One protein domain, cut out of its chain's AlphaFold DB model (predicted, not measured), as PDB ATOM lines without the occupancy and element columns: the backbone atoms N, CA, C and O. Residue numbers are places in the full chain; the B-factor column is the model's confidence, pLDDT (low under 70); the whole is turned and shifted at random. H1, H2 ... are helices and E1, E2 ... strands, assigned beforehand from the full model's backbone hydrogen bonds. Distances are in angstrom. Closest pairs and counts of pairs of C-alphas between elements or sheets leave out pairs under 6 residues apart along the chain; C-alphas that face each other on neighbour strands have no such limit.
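What this domain is: This is residues 4 to 104 of the 105 residues of the protein "A2-5a orf4; hypothetical protein" of Bacillus sp. (UniProt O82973). A strongly twisted five-stranded sheet forms a wall, and a smaller three-stranded sheet stands off one side of it, with E3 toward E7 and with E2 and E1 farther out. The short helix H1 bridges the two sheets at one end, and H2 packs on E4 and E5 at the wall's far edge. The printed part has 101 residues with two named helices and eight named strands, in the order E1 E2 E3 H1 E4 E5 E6 E7 E8 H2; its class is mixed. The antiparallel sheets run E4 E5 E8 E7 E6 and E1 E2 E3. The whole is compact and rounded, with a radius of gyration of the C-alphas of 13.0 A and spans of 31 by 29 by 23 A.

How they stand to each other: In the larger sheet, E4, residues 47 to 50, forms a hairpin with E5, residues 53 to 57, with N 55 and O 48 2.8 A apart. E5 is the antiparallel neighbour of E8, residues 84 to 89, with N 89 and O 54 at 2.8 A. E8 pairs with E7, residues 72 to 76, through N 73 and O 88 at 2.8 A, and E7 with E6, residues 65 to 69, through N 74 and O 67 at 2.8 A. E6 E7 E8 is a meander, each strand the antiparallel neighbour of the one before; with E5 before it, neighbour of E8, it makes a Greek key. E1, residues 4 to 9, E2, residues 12 to 20, and E3, residues 25 to 30, form another meander, with N 19 and O 5 at 2.8 A and N 26 and O 18 at 2.8 A. E2 bends by 74 degrees at residue 15. The closest C-alphas of E3 and E7, Ile 25 and Ile 72, are 8.0 A apart. H1, residues 32 to 40, only grazes both sheets; its closest C-alphas to E8 are Pro 34 and Phe 84, 5.9 A. H2, residues 97 to 103, is on the larger sheet at a height of 9.5 A, over E5 and, only just, with 3 C-alphas, over E4; the C-alphas of Tyr 47 and Leu 103 are closest, at 5.7 A. O i to N i+4 pairs are within hydrogen-bond range in 2 of 5 for H1 and 1 of 3 for H2, against 6 of 6 and 3 of 4 for i+3.

Where its parts are: E1 begins at C-alpha 4 (32.784, 14.949, -28.820) and measures 15.5 A. E2 measures 20.1 A, E8 15.3 A and H1 14.0 A. H2 ends at C-alpha 103 (10.909, 10.202, -17.264).

The domain as a whole: The C-alphas farthest apart, Asp 80 and Tyr 98, are 34.3 A apart. The printed part has no cut and no long link. Mean pLDDT of the printed part is 91.9; residues 42 to 45 are under 70.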
ATOM      1  N   GLU A   4      31.627  14.149 -28.409       85.62
ATOM      2  CA  GLU A   4      32.784  14.949 -28.820       85.62
ATOM      3  C   GLU A   4      33.785  15.133 -27.676       85.62
ATOM      4  O   GLU A   4      34.979  14.881 -27.860       85.62
ATOM      5  N   LYS A   5      33.317  15.571 -26.502       93.19
ATOM      6  CA  LYS A   5      34.190  15.901 -25.369       93.19
ATOM      7  C   LYS A   5      33.480  15.800 -24.021       93.19
ATOM      8  O   LYS A   5      32.279  16.038 -23.937       93.19
ATOM      9  N   THR A   6      34.263  15.533 -22.981       96.00
ATOM     10  CA  THR A   6      33.880  15.706 -21.573       96.00
ATOM     11  C   THR A   6      34.604  16.934 -21.041       96.00
ATOM     12  O   THR A   6      35.799  17.102 -21.302       96.00
ATOM     13  N   GLU A   7      33.908  17.774 -20.290       96.12
ATOM     14  CA  GLU A   7      34.513  18.899 -19.578       96.12
ATOM     15  C   GLU A   7      33.923  19.063 -18.179       96.12
ATOM     16  O   GLU A   7      32.776  18.695 -17.926       96.12
ATOM     17  N   GLU A   8      34.726  19.614 -17.270       97.88
ATOM     18  CA  GLU A   8      34.252  20.085 -15.970       97.88
ATOM     19  C   GLU A   8      33.310  21.278 -16.176       97.88
ATOM     20  O   GLU A   8      33.545  22.139 -17.033       97.88
ATOM     21  N   LEU A   9      32.248  21.356 -15.378       97.56
ATOM     22  CA  LEU A   9      31.379  22.522 -15.350       97.56
ATOM     23  C   LEU A   9      32.189  23.718 -14.839       97.56
ATOM     24  O   LEU A   9      32.775  23.654 -13.761       97.56
ATOM     25  N   GLU A  10      32.174  24.828 -15.577       97.44
ATOM     26  CA  GLU A  10      33.016  26.005 -15.299       97.44
ATOM     27  C   GLU A  10      32.928  26.495 -13.843       97.44
ATOM     28  O   GLU A  10      33.925  26.916 -13.259       97.44
ATOM     29  N   VAL A  11      31.735  26.407 -13.248       97.75
ATOM     30  CA  VAL A  11      31.463  26.863 -11.879       97.75
ATOM     31  C   VAL A  11      31.626  25.783 -10.810       97.75
ATOM     32  O   VAL A  11      31.633  26.107  -9.627       97.75
ATOM     33  N   ASN A  12      31.729  24.505 -11.186       97.56
ATOM     34  CA  ASN A  12      31.849  23.407 -10.231       97.56
ATOM     35  C   ASN A  12      32.600  22.203 -10.842       97.56
ATOM     36  O   ASN A  12      32.000  21.430 -11.591       97.56
ATOM     37  N   PRO A  13      33.866  21.958 -10.449       96.88
ATOM     38  CA  PRO A  13      34.679  20.865 -10.990       96.88
ATOM     39  C   PRO A  13      34.241  19.464 -10.523       96.88
ATOM     40  O   PRO A  13      34.819  18.460 -10.925       96.88
ATOM     41  N   LEU A  14      33.239  19.362  -9.642       97.44
ATOM     42  CA  LEU A  14      32.640  18.092  -9.213       97.44
ATOM     43  C   LEU A  14      31.472  17.660 -10.108       97.44
ATOM     44  O   LEU A  14      30.807  16.664  -9.804       97.44
ATOM     45  N   ILE A  15      31.196  18.412 -11.170       98.00
ATOM     46  CA  ILE A  15      30.185  18.105 -12.174       98.00
ATOM     47  C   ILE A  15      30.890  18.090 -13.524       98.00
ATOM     48  O   ILE A  15      31.402  19.122 -13.946       98.00
ATOM     49  N   ASN A  16      30.870  16.954 -14.215       98.00
ATOM     50  CA  ASN A  16      31.293  16.902 -15.611       98.00
ATOM     51  C   ASN A  16      30.081  16.834 -16.528       98.00
ATOM     52  O   ASN A  16      29.054  16.232 -16.192       98.00
ATOM     53  N   ILE A  17      30.228  17.434 -17.702       97.62
ATOM     54  CA  ILE A  17      29.256  17.380 -18.784       97.62
ATOM     55  C   ILE A  17      29.892  16.758 -20.023       97.62
ATOM     56  O   ILE A  17      31.001  17.111 -20.425       97.62
ATOM     57  N   ASP A  18      29.153  15.849 -20.645       97.00
ATOM     58  CA  ASP A  18      29.501  15.274 -21.937       97.00
ATOM     59  C   ASP A  18      28.764  16.034 -23.027       97.00
ATOM     60  O   ASP A  18      27.533  16.111 -23.009       97.00
ATOM     61  N   LEU A  19      29.502  16.574 -23.989       95.31
ATOM     62  CA  LEU A  19      28.960  17.349 -25.094       95.31
ATOM     63  C   LEU A  19      29.010  16.541 -26.393       95.31
ATOM     64  O   LEU A  19      30.013  15.892 -26.712       95.31
ATOM     65  N   ASP A  20      27.909  16.570 -27.143       94.75
ATOM     66  CA  ASP A  20      27.868  16.050 -28.509       94.75
ATOM     67  C   ASP A  20      28.457  17.044 -29.521       94.75
ATOM     68  O   ASP A  20      28.795  18.179 -29.186       94.75
ATOM     69  N   THR A  21      28.536  16.619 -30.782       92.88
ATOM     70  CA  THR A  21      29.136  17.387 -31.887       92.88
ATOM     71  C   THR A  21      28.435  18.706 -32.225       92.88
ATOM     72  O   THR A  21      28.933  19.473 -33.052       92.88
ATOM     73  N   ILE A  22      27.269  18.984 -31.632       91.25
ATOM     74  CA  ILE A  22      26.559  20.262 -31.771       91.25
ATOM     75  C   ILE A  22      26.459  21.017 -30.438       91.25
ATOM     76  O   ILE A  22      25.703  21.983 -30.333       91.25
ATOM     77  N   GLY A  23      27.239  20.607 -29.434       92.06
ATOM     78  CA  GLY A  23      27.346  21.276 -28.142       92.06
ATOM     79  C   GLY A  23      26.168  21.031 -27.201       92.06
ATOM     80  O   GLY A  23      25.957  21.830 -26.289       92.06
ATOM     81  N   ARG A  24      25.385  19.965 -27.396       94.69
ATOM     82  CA  ARG A  24      24.338  19.570 -26.441       94.69
ATOM     83  C   ARG A  24      24.916  18.681 -25.359       94.69
ATOM     84  O   ARG A  24      25.694  17.778 -25.654       94.69
ATOM     85  N   ILE A  25      24.451  18.872 -24.128       95.94
ATOM     86  CA  ILE A  25      24.795  17.977 -23.020       95.94
ATOM     87  C   ILE A  25      24.075  16.644 -23.214       95.94
ATOM     88  O   ILE A  25      22.848  16.604 -23.218       95.94
ATOM     89  N   VAL A  26      24.825  15.559 -23.365       93.94
ATOM     90  CA  VAL A  26      24.309  14.191 -23.538       93.94
ATOM     91  C   VAL A  26      24.591  13.281 -22.342       93.94
ATOM     92  O   VAL A  26      24.033  12.187 -22.261       93.94
ATOM     93  N   GLY A  27      25.403  13.750 -21.398       94.12
ATOM     94  CA  GLY A  27      25.738  13.067 -20.154       94.12
ATOM     95  C   GLY A  27      26.097  14.078 -19.068       94.12
ATOM     96  O   GLY A  27      26.624  15.149 -19.362       94.12
ATOM     97  N   ILE A  28      25.760  13.748 -17.821       95.44
ATOM     98  CA  ILE A  28      26.146  14.506 -16.627       95.44
ATOM     99  C   ILE A  28      26.715  13.506 -15.627       95.44
ATOM    100  O   ILE A  28      26.048  12.531 -15.267       95.44
ATOM    101  N   GLU A  29      27.924  13.768 -15.153       95.62
ATOM    102  CA  GLU A  29      28.617  12.947 -14.168       95.62
ATOM    103  C   GLU A  29      28.798  13.766 -12.894       95.62
ATOM    104  O   GLU A  29      29.260  14.905 -12.924       95.62
ATOM    105  N   LEU A  30      28.404  13.187 -11.762       95.06
ATOM    106  CA  LEU A  30      28.493  13.829 -10.458       95.06
ATOM    107  C   LEU A  30      29.569  13.130  -9.633       95.06
ATOM    108  O   LEU A  30      29.575  11.899  -9.539       95.06
ATOM    109  N   PHE A  31      30.428  13.913  -8.987       95.06
ATOM    110  CA  PHE A  31      31.500  13.430  -8.117       95.06
ATOM    111  C   PHE A  31      31.271  13.867  -6.667       95.06
ATOM    112  O   PHE A  31      30.441  14.723  -6.378       95.06
ATOM    113  N   GLU A  32      31.979  13.237  -5.731       94.62
ATOM    114  CA  GLU A  32      32.018  13.612  -4.311       94.62
ATOM    115  C   GLU A  32      30.653  13.939  -3.672       94.62
ATOM    116  O   GLU A  32      29.806  13.055  -3.524       94.62
ATOM    117  N   ASN A  33      30.444  15.177  -3.214       90.19
ATOM    118  CA  ASN A  33      29.228  15.582  -2.511       90.19
ATOM    119  C   ASN A  33      27.979  15.510  -3.409       90.19
ATOM    120  O   ASN A  33      27.029  14.839  -2.993       90.19
ATOM    121  N   PRO A  34      27.975  16.071  -4.637       91.00
ATOM    122  CA  PRO A  34      26.916  15.815  -5.616       91.00
ATOM    123  C   PRO A  34      26.596  14.321  -5.807       91.00
ATOM    124  O   PRO A  34      25.430  13.924  -5.775       91.00
ATOM    125  N   ALA A  35      27.616  13.460  -5.907       91.94
ATOM    126  CA  ALA A  35      27.419  12.015  -6.061       91.94
ATOM    127  C   ALA A  35      26.790  11.351  -4.827       91.94
ATOM    128  O   ALA A  35      26.011  10.403  -4.947       91.94
ATOM    129  N   LYS A  36      27.118  11.823  -3.618       89.94
ATOM    130  CA  LYS A  36      26.519  11.311  -2.375       89.94
ATOM    131  C   LYS A  36      25.019  11.598  -2.336       89.94
ATOM    132  O   LYS A  36      24.277  10.692  -1.966       89.94
ATOM    133  N   LYS A  37      24.584  12.784  -2.785       86.06
ATOM    134  CA  LYS A  37      23.163  13.177  -2.831       86.06
ATOM    135  C   LYS A  37      22.324  12.262  -3.737       86.06
ATOM    136  O   LYS A  37      21.157  12.031  -3.447       86.06
ATOM    137  N   LEU A  38      22.915  11.647  -4.771       84.06
ATOM    138  CA  LEU A  38      22.220  10.665  -5.622       84.06
ATOM    139  C   LEU A  38      21.783   9.392  -4.879       84.06
ATOM    140  O   LEU A  38      20.849   8.726  -5.323       84.06
ATOM    141  N   LYS A  39      22.449   9.015  -3.778       80.31
ATOM    142  CA  LYS A  39      22.126   7.775  -3.044       80.31
ATOM    143  C   LYS A  39      20.738   7.809  -2.416       80.31
ATOM    144  O   LYS A  39      20.122   6.755  -2.272       80.31
ATOM    145  N   ASP A  40      20.279   9.005  -2.071       72.88
ATOM    146  CA  ASP A  40      19.018   9.230  -1.372       72.88
ATOM    147  C   ASP A  40      17.850   9.461  -2.345       72.88
ATOM    148  O   ASP A  40      16.692   9.553  -1.936       72.88
ATOM    149  N   VAL A  41      18.132   9.497  -3.652       75.19
ATOM    150  CA  VAL A  41      17.120   9.670  -4.692       75.19
ATOM    151  C   VAL A  41      16.424   8.338  -4.970       75.19
ATOM    152  O   VAL A  41      17.045   7.333  -5.327       75.19
ATOM    153  N   SER A  42      15.097   8.334  -4.838       65.62
ATOM    154  CA  SER A  42      14.243   7.222  -5.262       65.62
ATOM    155  C   SER A  42      14.485   6.886  -6.739       65.62
ATOM    156  O   SER A  42      14.377   7.746  -7.607       65.62
ATOM    157  N   LYS A  43      14.759   5.609  -7.047       65.38
ATOM    158  CA  LYS A  43      14.995   5.127  -8.426       65.38
ATOM    159  C   LYS A  43      13.760   5.180  -9.327       65.38
ATOM    160  O   LYS A  43      13.871   4.944 -10.526       65.38
ATOM    161  N   THR A  44      12.589   5.426  -8.756       56.56
ATOM    162  CA  THR A  44      11.337   5.557  -9.492       56.56
ATOM    163  C   THR A  44      10.944   7.027  -9.500       56.56
ATOM    164  O   THR A  44      10.585   7.563  -8.451       56.56
ATOM    165  N   ASN A  45      11.011   7.618 -10.696       58.50
ATOM    166  CA  ASN A  45      10.523   8.945 -11.086       58.50
ATOM    167  C   ASN A  45      11.435  10.117 -10.682       58.50
ATOM    168  O   ASN A  45      11.323  10.679  -9.598       58.50
ATOM    169  N   LEU A  46      12.342  10.472 -11.597       75.12
ATOM    170  CA  LEU A  46      13.414  11.447 -11.378       75.12
ATOM    171  C   LEU A  46      13.057  12.870 -11.850       75.12
ATOM    172  O   LEU A  46      13.728  13.812 -11.433       75.12
ATOM    173  N   TYR A  47      12.035  13.034 -12.702       85.56
ATOM    174  CA  TYR A  47      11.719  14.318 -13.339       85.56
ATOM    175  C   TYR A  47      10.280  14.783 -13.106       85.56
ATOM    176  O   TYR A  47       9.336  13.995 -13.109       85.56
ATOM    177  N   ILE A  48      10.124  16.101 -12.977       89.50
ATOM    178  CA  ILE A  48       8.840  16.813 -12.952       89.50
ATOM    179  C   ILE A  48       8.778  17.743 -14.167       89.50
ATOM    180  O   ILE A  48       9.749  18.445 -14.447       89.50
ATOM    181  N   TYR A  49       7.639  17.777 -14.864       91.94
ATOM    182  CA  TYR A  49       7.375  18.761 -15.916       91.94
ATOM    183  C   TYR A  49       6.452  19.861 -15.399       91.94
ATOM    184  O   TYR A  49       5.286  19.613 -15.086       91.94
ATOM    185  N   THR A  50       6.967  21.082 -15.328       91.19
ATOM    186  CA  THR A  50       6.234  22.285 -14.912       91.19
ATOM    187  C   THR A  50       6.756  23.476 -15.697       91.19
ATOM    188  O   THR A  50       7.917  23.487 -16.085       91.19
ATOM    189  N   ASP A  51       5.906  24.465 -15.977       91.25
ATOM    190  CA  ASP A  51       6.299  25.725 -16.631       91.25
ATOM    191  C   ASP A  51       7.160  25.558 -17.899       91.25
ATOM    192  O   ASP A  51       8.080  26.332 -18.156       91.25
ATOM    193  N   ASN A  52       6.846  24.539 -18.708       92.12
ATOM    194  CA  ASN A  52       7.555  24.223 -19.952       92.12
ATOM    195  C   ASN A  52       9.045  23.860 -19.762       92.12
ATOM    196  O   ASN A  52       9.870  24.150 -20.628       92.12
ATOM    197  N   LYS A  53       9.386  23.205 -18.646       95.00
ATOM    198  CA  LYS A  53      10.717  22.646 -18.372       95.00
ATOM    199  C   LYS A  53      10.642  21.281 -17.692       95.00
ATOM    200  O   LYS A  53       9.706  21.003 -16.941       95.00
ATOM    201  N   TYR A  54      11.654  20.448 -17.922       95.12
ATOM    202  CA  TYR A  54      11.835  19.180 -17.206       95.12
ATOM    203  C   TYR A  54      12.842  19.396 -16.083       95.12
ATOM    204  O   TYR A  54      13.976  19.785 -16.347       95.12
ATOM    205  N   SER A  55      12.432  19.143 -14.846       94.44
ATOM    206  CA  SER A  55      13.224  19.429 -13.650       94.44
ATOM    207  C   SER A  55      13.657  18.131 -12.980       94.44
ATOM    208  O   SER A  55      12.806  17.340 -12.573       94.44
ATOM    209  N   PHE A  56      14.965  17.937 -12.831       92.50
ATOM    210  CA  PHE A  56      15.561  16.911 -11.978       92.50
ATOM    211  C   PHE A  56      15.952  17.538 -10.639       92.50
ATOM    212  O   PHE A  56      16.618  18.577 -10.627       92.50
ATOM    213  N   ARG A  57      15.565  16.937  -9.510       90.44
ATOM    214  CA  ARG A  57      15.898  17.457  -8.171       90.44
ATOM    215  C   ARG A  57      16.434  16.367  -7.249       90.44
ATOM    216  O   ARG A  57      15.851  15.295  -7.134       90.44
ATOM    217  N   LEU A  58      17.541  16.683  -6.580       88.50
ATOM    218  CA  LEU A  58      18.178  15.869  -5.541       88.50
ATOM    219  C   LEU A  58      17.696  16.249  -4.134       88.50
ATOM    220  O   LEU A  58      17.784  15.435  -3.218       88.50
ATOM    221  N   SER A  59      17.205  17.478  -3.955       85.50
ATOM    222  CA  SER A  59      16.661  17.982  -2.692       85.50
ATOM    223  C   SER A  59      15.531  18.995  -2.931       85.50
ATOM    224  O   SER A  59      15.299  19.433  -4.057       85.50
ATOM    225  N   ASN A  60      14.820  19.352  -1.855       85.38
ATOM    226  CA  ASN A  60      13.773  20.383  -1.849       85.38
ATOM    227  C   ASN A  60      14.301  21.747  -1.367       85.38
ATOM    228  O   ASN A  60      13.519  22.586  -0.922       85.38
ATOM    229  N   GLU A  61      15.619  21.934  -1.357       90.69
ATOM    230  CA  GLU A  61      16.227  23.209  -0.980       90.69
ATOM    231  C   GLU A  61      15.865  24.285  -2.012       90.69
ATOM    232  O   GLU A  61      15.612  23.990  -3.184       90.69
ATOM    233  N   GLU A  62      15.809  25.540  -1.571       93.81
ATOM    234  CA  GLU A  62      15.570  26.658  -2.480       93.81
ATOM    235  C   GLU A  62      16.782  26.863  -3.400       93.81
ATOM    236  O   GLU A  62      17.931  26.678  -3.002       93.81
ATOM    237  N   VAL A  63      16.514  27.248  -4.649       96.19
ATOM    238  CA  VAL A  63      17.565  27.589  -5.612       96.19
ATOM    239  C   VAL A  63      18.097  28.977  -5.262       96.19
ATOM    240  O   VAL A  63      17.377  29.963  -5.425       96.19
ATOM    241  N   ALA A  64      19.345  29.046  -4.809       97.75
ATOM    242  CA  ALA A  64      20.049  30.300  -4.558       97.75
ATOM    243  C   ALA A  64      20.729  30.810  -5.835       97.75
ATOM    244  O   ALA A  64      20.612  31.985  -6.173       97.75
ATOM    245  N   ASN A  65      21.364  29.909  -6.594       98.19
ATOM    246  CA  ASN A  65      22.102  30.277  -7.799       98.19
ATOM    247  C   ASN A  65      21.890  29.290  -8.958       98.19
ATOM    248  O   ASN A  65      21.541  28.119  -8.765       98.19
ATOM    249  N   ILE A  66      22.073  29.786 -10.184       98.31
ATOM    250  CA  ILE A  66      21.854  29.053 -11.433       98.31
ATOM    251  C   ILE A  66      23.024  29.274 -12.389       98.31
ATOM    252  O   ILE A  66      23.360  30.411 -12.723       98.31
ATOM    253  N   TYR A  67      23.562  28.182 -12.930       98.50
ATOM    254  CA  TYR A  67      24.495  28.214 -14.055       98.50
ATOM    255  C   TYR A  67      23.841  27.654 -15.320       98.50
ATOM    256  O   TYR A  67      23.277  26.561 -15.295       98.50
ATOM    257  N   LYS A  68      23.894  28.397 -16.432       98.19
ATOM    258  CA  LYS A  68      23.192  28.045 -17.679       98.19
ATOM    259  C   LYS A  68      24.170  27.667 -18.777       98.19
ATOM    260  O   LYS A  68      25.031  28.466 -19.132       98.19
ATOM    261  N   ILE A  69      23.979  26.495 -19.372       97.38
ATOM    262  CA  ILE A  69      24.774  26.033 -20.511       97.38
ATOM    263  C   ILE A  69      23.977  25.018 -21.334       97.38
ATOM    264  O   ILE A  69      23.253  24.195 -20.785       97.38
ATOM    265  N   ALA A  70      24.088  25.093 -22.665       96.06
ATOM    266  CA  ALA A  70      23.524  24.112 -23.600       96.06
ATOM    267  C   ALA A  70      22.025  23.785 -23.395       96.06
ATOM    268  O   ALA A  70      21.597  22.656 -23.606       96.06
ATOM    269  N   GLY A  71      21.215  24.765 -22.979       96.38
ATOM    270  CA  GLY A  71      19.781  24.560 -22.739       96.38
ATOM    271  C   GLY A  71      19.431  23.906 -21.401       96.38
ATOM    272  O   GLY A  71      18.265  23.567 -21.190       96.38
ATOM    273  N   ILE A  72      20.413  23.755 -20.509       98.00
ATOM    274  CA  ILE A  72      20.257  23.263 -19.141       98.00
ATOM    275  C   ILE A  72      20.613  24.369 -18.141       98.00
ATOM    276  O   ILE A  72      21.590  25.101 -18.312       98.00
ATOM    277  N   GLU A  73      19.819  24.478 -17.081       98.19
ATOM    278  CA  GLU A  73      20.081  25.310 -15.909       98.19
ATOM    279  C   GLU A  73      20.478  24.409 -14.733       98.19
ATOM    280  O   GLU A  73      19.643  23.689 -14.196       98.19
ATOM    281  N   PHE A  74      21.747  24.433 -14.330       98.31
ATOM    282  CA  PHE A  74      22.234  23.756 -13.126       98.31
ATOM    283  C   PHE A  74      21.878  24.599 -11.900       98.31
ATOM    284  O   PHE A  74      22.224  25.779 -11.845       98.31
ATOM    285  N   CYS A  75      21.189  24.000 -10.931       97.62
ATOM    286  CA  CYS A  75      20.655  24.676  -9.753       97.62
ATOM    287  C   CYS A  75      21.476  24.346  -8.501       97.62
ATOM    288  O   CYS A  75      21.746  23.173  -8.213       97.62
ATOM    289  N   PHE A  76      21.794  25.382  -7.727       97.75
ATOM    290  CA  PHE A  76      22.589  25.292  -6.505       97.75
ATOM    291  C   PHE A  76      21.874  25.975  -5.335       97.75
ATOM    292  O   PHE A  76      21.176  26.974  -5.524       97.75
ATOM    293  N   ALA A  77      22.033  25.421  -4.134       97.00
ATOM    294  CA  ALA A  77      21.478  25.963  -2.888       97.00
ATOM    295  C   ALA A  77      22.402  26.995  -2.211       97.00
ATOM    296  O   ALA A  77      22.055  27.546  -1.168       97.00
ATOM    297  N   ASP A  78      23.566  27.269  -2.798       97.44
ATOM    298  CA  ASP A  78      24.515  28.290  -2.369       97.44
ATOM    299  C   ASP A  78      24.901  29.224  -3.527       97.44
ATOM    300  O   ASP A  78      24.752  28.899  -4.705       97.44
ATOM    301  N   GLU A  79      25.416  30.404  -3.180       97.19
ATOM    302  CA  GLU A  79      25.887  31.403  -4.152       97.19
ATOM    303  C   GLU A  79      27.188  30.978  -4.847       97.19
ATOM    304  O   GLU A  79      27.452  31.397  -5.972       97.19
ATOM    305  N   ASP A  80      27.978  30.122  -4.196       97.06
ATOM    306  CA  ASP A  80      29.318  29.717  -4.626       97.06
ATOM    307  C   ASP A  80      29.325  28.418  -5.456       97.06
ATOM    308  O   ASP A  80      30.391  27.870  -5.735       97.06
ATOM    309  N   PHE A  81      28.149  27.926  -5.866       97.19
ATOM    310  CA  PHE A  81      27.962  26.738  -6.708       97.19
ATOM    311  C   PHE A  81      28.481  25.413  -6.112       97.19
ATOM    312  O   PHE A  81      28.731  24.470  -6.863       97.19
ATOM    313  N   ASN A  82      28.629  25.269  -4.794       95.56
ATOM    314  CA  ASN A  82      29.100  24.023  -4.168       95.56
ATOM    315  C   ASN A  82      27.963  23.043  -3.851       95.56
ATOM    316  O   ASN A  82      28.152  21.822  -3.884       95.56
ATOM    317  N   GLU A  83      26.772  23.556  -3.564       95.69
ATOM    318  CA  GLU A  83      25.619  22.787  -3.118       95.69
ATOM    319  C   GLU A  83      24.681  22.488  -4.282       95.69
ATOM    320  O   GLU A  83      23.596  23.045  -4.403       95.69
ATOM    321  N   PHE A  84      25.092  21.558  -5.147       95.62
ATOM    322  CA  PHE A  84      24.260  21.093  -6.255       95.62
ATOM    323  C   PHE A  84      22.961  20.450  -5.750       95.62
ATOM    324  O   PHE A  84      23.003  19.566  -4.882       95.62
ATOM    325  N   ILE A  85      21.822  20.866  -6.309       94.06
ATOM    326  CA  ILE A  85      20.489  20.359  -5.934       94.06
ATOM    327  C   ILE A  85      19.668  19.843  -7.118       94.06
ATOM    328  O   ILE A  85      18.595  19.271  -6.917       94.06
ATOM    329  N   GLY A  86      20.168  19.976  -8.346       95.06
ATOM    330  CA  GLY A  86      19.534  19.432  -9.543       95.06
ATOM    331  C   GLY A  86      19.703  20.330 -10.760       95.06
ATOM    332  O   GLY A  86      20.514  21.251 -10.754       95.06
ATOM    333  N   PHE A  87      18.938  20.064 -11.812       96.81
ATOM    334  CA  PHE A  87      18.980  20.870 -13.028       96.81
ATOM    335  C   PHE A  87      17.630  20.914 -13.738       96.81
ATOM    336  O   PHE A  87      16.787  20.034 -13.546       96.81
ATOM    337  N   ASP A  88      17.457  21.926 -14.582       96.75
ATOM    338  CA  ASP A  88      16.293  22.109 -15.441       96.75
ATOM    339  C   ASP A  88      16.694  22.054 -16.911       96.75
ATOM    340  O   ASP A  88      17.610  22.750 -17.335       96.75
ATOM    341  N   ILE A  89      15.973  21.271 -17.708       96.81
ATOM    342  CA  ILE A  89      16.049  21.330 -19.168       96.81
ATOM    343  C   ILE A  89      15.058  22.401 -19.626       96.81
ATOM    344  O   ILE A  89      13.843  22.194 -19.545       96.81
ATOM    345  N   VAL A  90      15.580  23.544 -20.077       96.81
ATOM    346  CA  VAL A  90      14.792  24.745 -20.406       96.81
ATOM    347  C   VAL A  90      14.712  25.033 -21.903       96.81
ATOM    348  O   VAL A  90      13.733  25.623 -22.355       96.81
ATOM    349  N   ASP A  91      15.693  24.588 -22.696       96.44
ATOM    350  CA  ASP A  91      15.616  24.660 -24.160       96.44
ATOM    351  C   ASP A  91      15.162  23.320 -24.742       96.44
ATOM    352  O   ASP A  91      15.952  22.477 -25.169       96.44
ATOM    353  N   LEU A  92      13.845  23.127 -24.775       94.12
ATOM    354  CA  LEU A  92      13.231  21.900 -25.284       94.12
ATOM    355  C   LEU A  92      13.444  21.687 -26.792       94.12
ATOM    356  O   LEU A  92      13.122  20.616 -27.297       94.12
ATOM    357  N   SER A  93      13.972  22.672 -27.526       94.50
ATOM    358  CA  SER A  93      14.301  22.494 -28.945       94.50
ATOM    359  C   SER A  93      15.598  21.706 -29.154       94.50
ATOM    360  O   SER A  93      15.768  21.063 -30.192       94.50
ATOM    361  N   LEU A  94      16.488  21.700 -28.155       93.44
ATOM    362  CA  LEU A  94      17.745  20.950 -28.186       93.44
ATOM    363  C   LEU A  94      17.549  19.473 -27.824       93.44
ATOM    364  O   LEU A  94      18.304  18.610 -28.292       93.44
ATOM    365  N   TYR A  95      16.518  19.173 -27.032       93.06
ATOM    366  CA  TYR A  95      16.313  17.868 -26.415       93.06
ATOM    367  C   TYR A  95      15.047  17.168 -26.923       93.06
ATOM    368  O   TYR A  95      13.999  17.794 -27.058       93.06
ATOM    369  N   PRO A  96      15.098  15.849 -27.188       91.12
ATOM    370  CA  PRO A  96      13.933  15.097 -27.637       91.12
ATOM    371  C   PRO A  96      12.897  14.971 -26.511       91.12
ATOM    372  O   PRO A  96      12.981  14.067 -25.679       91.12
ATOM    373  N   THR A  97      11.889  15.844 -26.505       91.31
ATOM    374  CA  THR A  97      10.825  15.857 -25.480       91.31
ATOM    375  C   THR A  97      10.116  14.511 -25.343       91.31
ATOM    376  O   THR A  97       9.838  14.083 -24.232       91.31
ATOM    377  N   TYR A  98       9.943  13.771 -26.443       91.12
ATOM    378  CA  TYR A  98       9.334  12.436 -26.426       91.12
ATOM    379  C   TYR A  98      10.130  11.389 -25.617       91.12
ATOM    380  O   TYR A  98       9.560  10.382 -25.196       91.12
ATOM    381  N   GLU A  99      11.442  11.574 -25.429       89.12
ATOM    382  CA  GLU A  99      12.243  10.746 -24.516       89.12
ATOM    383  C   GLU A  99      12.123  11.249 -23.077       89.12
ATOM    384  O   GLU A  99      11.997  10.443 -22.158       89.12
ATOM    385  N   LEU A 100      12.104  12.570 -22.881       89.38
ATOM    386  CA  LEU A 100      11.960  13.189 -21.561       89.38
ATOM    387  C   LEU A 100      10.593  12.899 -20.926       89.38
ATOM    388  O   LEU A 100      10.513  12.670 -19.722       89.38
ATOM    389  N   ASP A 101       9.533  12.815 -21.730       90.19
ATOM    390  CA  ASP A 101       8.183  12.450 -21.286       90.19
ATOM    391  C   ASP A 101       8.139  11.076 -20.610       90.19
ATOM    392  O   ASP A 101       7.352  10.854 -19.692       90.19
ATOM    393  N   LYS A 102       9.022  10.151 -21.009       88.50
ATOM    394  CA  LYS A 102       9.123   8.815 -20.398       88.50
ATOM    395  C   LYS A 102       9.719   8.852 -18.985       88.50
ATOM    396  O   LYS A 102       9.726   7.822 -18.316       88.50
ATOM    397  N   LEU A 103      10.257   9.998 -18.560       82.75
ATOM    398  CA  LEU A 103      10.909  10.202 -17.264       82.75
ATOM    399  C   LEU A 103      10.001  10.900 -16.235       82.75
ATOM    400  O   LEU A 103      10.404  11.030 -15.075       82.75
ATOM    401  N   LEU A 104       8.818  11.361 -16.660       82.94
ATOM    402  CA  LEU A 104       7.857  12.104 -15.842       82.94
ATOM    403  C   LEU A 104       7.062  11.214 -14.872       82.94
ATOM    404  O   LEU A 104       6.903  10.015 -15.103       82.94
TER     405      LEU A 104